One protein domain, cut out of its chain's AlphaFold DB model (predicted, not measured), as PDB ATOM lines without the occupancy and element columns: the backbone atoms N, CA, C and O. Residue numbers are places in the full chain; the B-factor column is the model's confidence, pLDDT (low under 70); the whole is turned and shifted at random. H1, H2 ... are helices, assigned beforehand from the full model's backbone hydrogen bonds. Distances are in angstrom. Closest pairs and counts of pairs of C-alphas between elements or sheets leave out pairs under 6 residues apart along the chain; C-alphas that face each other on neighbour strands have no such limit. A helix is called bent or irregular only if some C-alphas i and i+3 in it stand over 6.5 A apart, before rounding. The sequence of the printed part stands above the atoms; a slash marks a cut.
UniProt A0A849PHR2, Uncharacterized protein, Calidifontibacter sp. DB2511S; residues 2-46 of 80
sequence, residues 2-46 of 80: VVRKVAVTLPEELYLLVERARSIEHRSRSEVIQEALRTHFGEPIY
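AT A GLANCE: This is residues 2 to 46 of the 80 residues of an uncharacterized protein of Calidifontibacter sp. DB2511S (UniProt A0A849PHR2). Two helices make a T: H1 is the crossbar, and H2 begins beside the middle part of H1 and leads away from it at nearly a right angle. A stretch with no named element, residues 2 to 11, brings the backbone to the beginning of H1, and at the other end residues 37 to 46, of which 37 to 41 belong to H2, stick out free. The printed part has 45 residues, with two named helices, H1 then H2, and no named strand; the class is all helix. The whole is only just loose, close to compact, with a radius of gyration of the C-alphas of 11.5 A, and its C-alphas span 33 by 21 by 19 A.

HOW THE PARTS SIT: H1, residues 12 to 25, and H2, residues 29 to 41, touch, with 7 pairs of C-alphas within 8 A. Their closest C-alphas are those of Arg 22 and Arg 29, 6.2 A apart. H1 touches H2 with residues 18 to 22 alone, and H2 touches H1 with residues 29 to 33 alone. Their lines are about perpendicular, at 76 degrees, and their centres are 12.4 A apart. In both helices every O i to N i+4 pair is within hydrogen-bond range.

IN THESE COORDINATES: H1 begins at C-alpha 12, at (-50.745, 78.322, 126.859), and ends at C-alpha 25, 20.0 A away. H2 begins at C-alpha 29, at (-42.276, 88.059, 133.229), and ends 18.1 A away at C-alpha 41, at (-29.408, 75.368, 133.519). Neither helix is bent.

THE WHOLE: The outline is only just elongated, and the two C-alphas farthest apart, those of Glu 12 and Tyr 46, are 33.3 A apart. Without residues 37 to 46, which stand free, the body spans 27 by 22 by 12 A. The printed part has no cut, and the link from H1 to H2 is tight. The mean pLDDT of the printed part is 89.0; residue 2 and residues 43 to 45 are under 70.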
ATOM      1  N   VAL A   2     -25.553  93.913 130.305       69.94
ATOM      2  CA  VAL A   2     -26.115  93.896 128.949       69.94
ATOM      3  C   VAL A   2     -27.192  92.813 128.907       69.94
ATOM      4  O   VAL A   2     -26.890  91.637 129.067       69.94
ATOM      5  N   VAL A   3     -28.457  93.203 128.736       75.19
ATOM      6  CA  VAL A   3     -29.580  92.257 128.629       75.19
ATOM      7  C   VAL A   3     -29.924  92.072 127.158       75.19
ATOM      8  O   VAL A   3     -30.355  93.017 126.495       75.19
ATOM      9  N   ARG A   4     -29.772  90.850 126.640       86.94
ATOM     10  CA  ARG A   4     -30.192  90.515 125.274       86.94
ATOM     11  C   ARG A   4     -31.700  90.270 125.243       86.94
ATOM     12  O   ARG A   4     -32.212  89.437 125.985       86.94
ATOM     13  N   LYS A   5     -32.418  90.992 124.382       91.81
ATOM     14  CA  LYS A   5     -33.851  90.762 124.158       91.81
ATOM     15  C   LYS A   5     -34.041  89.550 123.248       91.81
ATOM     16  O   LYS A   5     -33.399  89.459 122.205       91.81
ATOM     17  N   VAL A   6     -34.919  88.640 123.656       91.25
ATOM     18  CA  VAL A   6     -35.282  87.431 122.911       91.25
ATOM     19  C   VAL A   6     -36.803  87.335 122.891       91.25
ATOM     20  O   VAL A   6     -37.444  87.520 123.926       91.25
ATOM     21  N   ALA A   7     -37.377  87.080 121.717       93.88
ATOM     22  CA  ALA A   7     -38.791  86.758 121.585       93.88
ATOM     23  C   ALA A   7     -38.969  85.246 121.762       93.88
ATOM     24  O   ALA A   7     -38.287  84.465 121.101       93.88
ATOM     25  N   VAL A   8     -39.867  84.844 122.659       89.94
ATOM     26  CA  VAL A   8     -40.187  83.438 122.929       89.94
ATOM     27  C   VAL A   8     -41.695  83.246 122.882       89.94
ATOM     28  O   VAL A   8     -42.449  84.099 123.354       89.94
ATOM     29  N   THR A   9     -42.129  82.121 122.329       94.94
ATOM     30  CA  THR A   9     -43.532  81.708 122.337       94.94
ATOM     31  C   THR A   9     -43.674  80.556 123.317       94.94
ATOM     32  O   THR A   9     -42.984  79.547 123.190       94.94
ATOM     33  N   LEU A  10     -44.546  80.725 124.308       93.38
ATOM     34  CA  LEU A  10     -44.842  79.694 125.295       93.38
ATOM     35  C   LEU A  10     -46.148  78.980 124.921       93.38
ATOM     36  O   LEU A  10     -47.084  79.650 124.476       93.38
ATOM     37  N   PRO A  11     -46.247  77.657 125.140       97.44
ATOM     38  CA  PRO A  11     -47.530  76.973 125.241       97.44
ATOM     39  C   PRO A  11     -48.442  77.668 126.259       97.44
ATOM     40  O   PRO A  11     -47.960  78.208 127.257       97.44
ATOM     41  N   GLU A  12     -49.755  77.623 126.030       96.88
ATOM     42  CA  GLU A  12     -50.745  78.322 126.859       96.88
ATOM     43  C   GLU A  12     -50.628  77.961 128.348       96.88
ATOM     44  O   GLU A  12     -50.604  78.843 129.204       96.88
ATOM     45  N   GLU A  13     -50.442  76.679 128.659       97.06
ATOM     46  CA  GLU A  13     -50.270  76.195 130.034       97.06
ATOM     47  C   GLU A  13     -49.061  76.836 130.738       97.06
ATOM     48  O   GLU A  13     -49.161  77.283 131.883       97.06
ATOM     49  N   LEU A  14     -47.925  76.949 130.037       94.94
ATOM     50  CA  LEU A  14     -46.713  77.577 130.573       94.94
ATOM     51  C   LEU A  14     -46.866  79.093 130.693       94.94
ATOM     52  O   LEU A  14     -46.382  79.684 131.657       94.94
ATOM     53  N   TYR A  15     -47.568  79.727 129.754       95.81
ATOM     54  CA  TYR A  15     -47.892  81.147 129.845       95.81
ATOM     55  C   TYR A  15     -48.732  81.451 131.094       95.81
ATOM     56  O   TYR A  15     -48.391  82.351 131.863       95.81
ATOM     57  N   LEU A  16     -49.783  80.663 131.343       97.31
ATOM     58  CA  LEU A  16     -50.641  80.817 132.521       97.31
ATOM     59  C   LEU A  16     -49.874  80.599 133.829       97.31
ATOM     60  O   LEU A  16     -50.121  81.299 134.815       97.31
ATOM     61  N   LEU A  17     -48.930  79.656 133.846       96.31
ATOM     62  CA  LEU A  17     -48.062  79.419 134.997       96.31
ATOM     63  C   LEU A  17     -47.176  80.639 135.280       96.31
ATOM     64  O   LEU A  17     -47.132  81.103 136.420       96.31
ATOM     65  N   VAL A  18     -46.537  81.205 134.251       95.50
ATOM     66  CA  VAL A  18     -45.706  82.413 134.384       95.50
ATOM     67  C   VAL A  18     -46.535  83.610 134.850       95.50
ATOM     68  O   VAL A  18     -46.097  84.327 135.752       95.50
ATOM     69  N   GLU A  19     -47.738  83.819 134.300       97.06
ATOM     70  CA  GLU A  19     -48.612  84.921 134.728       97.06
ATOM     71  C   GLU A  19     -49.073  84.768 136.188       97.06
ATOM     72  O   GLU A  19     -49.204  85.763 136.905       97.06
ATOM     73  N   ARG A  20     -49.259  83.537 136.670       96.69
ATOM     74  CA  ARG A  20     -49.571  83.284 138.081       96.69
ATOM     75  C   ARG A  20     -48.366  83.547 138.981       96.69
ATOM     76  O   ARG A  20     -48.493  84.280 139.959       96.69
ATOM     77  N   ALA A  21     -47.202  82.999 138.632       94.31
ATOM     78  CA  ALA A  21     -45.971  83.150 139.407       94.31
ATOM     79  C   ALA A  21     -45.578  84.624 139.556       94.31
ATOM     80  O   ALA A  21     -45.365  85.103 140.668       94.31
ATOM     81  N   ARG A  22     -45.609  85.395 138.460       95.19
ATOM     82  CA  ARG A  22     -45.290  86.830 138.505       95.19
ATOM     83  C   ARG A  22     -46.238  87.630 139.404       95.19
ATOM     84  O   ARG A  22     -45.819  88.626 139.984       95.19
ATOM     85  N   SER A  23     -47.507  87.217 139.499       95.31
ATOM     86  CA  SER A  23     -48.509  87.889 140.331       95.31
ATOM     87  C   SER A  23     -48.282  87.618 141.814       95.31
ATOM     88  O   SER A  23     -48.553  88.498 142.623       95.31
ATOM     89  N   ILE A  24     -47.820  86.414 142.156       95.44
ATOM     90  CA  ILE A  24     -47.527  86.002 143.532       95.44
ATOM     91  C   ILE A  24     -46.195  86.602 143.995       95.44
ATOM     92  O   ILE A  24     -46.103  87.121 145.099       95.44
ATOM     93  N   GLU A  25     -45.169  86.557 143.145       90.56
ATOM     94  CA  GLU A  25     -43.818  87.028 143.473       90.56
ATOM     95  C   GLU A  25     -43.636  88.541 143.286       90.56
ATOM     96  O   GLU A  25     -42.584  89.077 143.621       90.56
ATOM     97  N   HIS A  26     -44.633  89.237 142.730       92.69
ATOM     98  CA  HIS A  26     -44.557  90.658 142.369       92.69
ATOM     99  C   HIS A  26     -43.383  90.997 141.430       92.69
ATOM    100  O   HIS A  26     -42.801  92.080 141.498       92.69
ATOM    101  N   ARG A  27     -43.051  90.075 140.520       91.50
ATOM    102  CA  ARG A  27     -41.954  90.204 139.544       91.50
ATOM    103  C   ARG A  27     -42.477  90.468 138.134       91.50
ATOM    104  O   ARG A  27     -43.659  90.303 137.820       91.50
ATOM    105  N   SER A  28     -41.597  90.878 137.233       94.75
ATOM    106  CA  SER A  28     -41.885  90.903 135.799       94.75
ATOM    107  C   SER A  28     -41.785  89.501 135.183       94.75
ATOM    108  O   SER A  28     -41.094  88.620 135.689       94.75
ATOM    109  N   ARG A  29     -42.415  89.304 134.015       93.88
ATOM    110  CA  ARG A  29     -42.276  88.059 133.229       93.88
ATOM    111  C   ARG A  29     -40.817  87.731 132.917       93.88
ATOM    112  O   ARG A  29     -40.428  86.574 132.938       93.88
ATOM    113  N   SER A  30     -40.025  88.759 132.601       93.31
ATOM    114  CA  SER A  30     -38.617  88.578 132.242       93.31
ATOM    115  C   SER A  30     -37.807  88.059 133.424       93.31
ATOM    116  O   SER A  30     -36.983  87.177 133.235       93.31
ATOM    117  N   GLU A  31     -38.067  88.558 134.630       92.50
ATOM    118  CA  GLU A  31     -37.374  88.105 135.839       92.50
ATOM    119  C   GLU A  31     -37.750  86.671 136.211       92.50
ATOM    120  O   GLU A  31     -36.863  85.881 136.517       92.50
ATOM    121  N   VAL A  32     -39.037  86.314 136.125       94.00
ATOM    122  CA  VAL A  32     -39.497  84.935 136.366       94.00
ATOM    123  C   VAL A  32     -38.844  83.967 135.376       94.00
ATOM    124  O   VAL A  32     -38.323  82.931 135.774       94.00
ATOM    125  N   ILE A  33     -38.811  84.319 134.087       92.12
ATOM    126  CA  ILE A  33     -38.190  83.480 133.053       92.12
ATOM    127  C   ILE A  33     -36.671  83.393 133.250       92.12
ATOM    128  O   ILE A  33     -36.114  82.307 133.141       92.12
ATOM    129  N   GLN A  34     -35.990  84.501 133.554       89.50
ATOM    130  CA  GLN A  34     -34.549  84.490 133.825       89.50
ATOM    131  C   GLN A  34     -34.205  83.598 135.015       89.50
ATOM    132  O   GLN A  34     -33.260  82.820 134.937       89.50
ATOM    133  N   GLU A  35     -34.992  83.673 136.085       88.75
ATOM    134  CA  GLU A  35     -34.793  82.856 137.277       88.75
ATOM    135  C   GLU A  35     -35.062  81.371 137.016       88.75
ATOM    136  O   GLU A  35     -34.295  80.513 137.453       88.75
ATOM    137  N   ALA A  36     -36.102  81.057 136.240       90.12
ATOM    138  CA  ALA A  36     -36.382  79.693 135.807       90.12
ATOM    139  C   ALA A  36     -35.241  79.129 134.947       90.12
ATOM    140  O   ALA A  36     -34.803  78.004 135.176       90.12
ATOM    141  N   LEU A  37     -34.711  79.914 134.002       88.25
ATOM    142  CA  LEU A  37     -33.563  79.522 133.178       88.25
ATOM    143  C   LEU A  37     -32.305  79.322 134.030       88.25
ATOM    144  O   LEU A  37     -31.625  78.314 133.869       88.25
ATOM    145  N   ARG A  38     -32.028  80.236 134.964       84.38
ATOM    146  CA  ARG A  38     -30.908  80.133 135.910       84.38
ATOM    147  C   ARG A  38     -31.015  78.879 136.776       84.38
ATOM    148  O   ARG A  38     -30.031  78.192 136.993       84.38
ATOM    149  N   THR A  39     -32.214  78.553 137.246       85.12
ATOM    150  CA  THR A  39     -32.447  77.354 138.060       85.12
ATOM    151  C   THR A  39     -32.335  76.078 137.226       85.12
ATOM    152  O   THR A  39     -31.777  75.089 137.687       85.12
ATOM    153  N   HIS A  40     -32.849  76.093 135.994       85.12
ATOM    154  CA  HIS A  40     -32.878  74.924 135.116       85.12
ATOM    155  C   HIS A  40     -31.501  74.569 134.546       85.12
ATOM    156  O   HIS A  40     -31.132  73.397 134.529       85.12
ATOM    157  N   PHE A  41     -30.746  75.566 134.081       81.88
ATOM    158  CA  PHE A  41     -29.408  75.368 133.519       81.88
ATOM    159  C   PHE A  41     -28.294  75.410 134.577       81.88
ATOM    160  O   PHE A  41     -27.168  75.019 134.276       81.88
ATOM    161  N   GLY A  42     -28.606  75.831 135.806       72.69
ATOM    162  CA  GLY A  42     -27.647  75.983 136.896       72.69
ATOM    163  C   GLY A  42     -26.908  77.323 136.874       72.69
ATOM    164  O   GLY A  42     -27.240  78.245 136.122       72.69
ATOM    165  N   GLU A  43     -25.894  77.448 137.737       66.56
ATOM    166  CA  GLU A  43     -24.982  78.593 137.696       66.56
ATOM    167  C   GLU A  43     -24.353  78.716 136.301       66.56
ATOM    168  O   GLU A  43     -24.072  77.695 135.668       66.56
ATOM    169  N   PRO A  44     -24.147  79.944 135.791       64.62
ATOM    170  CA  PRO A  44     -23.518  80.138 134.495       64.62
ATOM    171  C   PRO A  44     -22.143  79.463 134.487       64.62
ATOM    172  O   PRO A  44     -21.194  79.946 135.101       64.62
ATOM    173  N   ILE A  45     -22.042  78.338 133.781       66.81
ATOM    174  CA  ILE A  45     -20.767  77.672 133.543       66.81
ATOM    175  C   ILE A  45     -19.991  78.567 132.580       66.81
ATOM    176  O   ILE A  45     -20.491  78.905 131.504       66.81
ATOM    177  N   TYR A  46     -18.783  78.972 132.971       74.38
ATOM    178  CA  TYR A  46     -17.886  79.700 132.082       74.38
ATOM    179  C   TYR A  46     -17.646  78.871 130.814       74.38
ATOM    180  O   TYR A  46     -17.079  77.779 130.866       74.38
TER     181      TYR A  46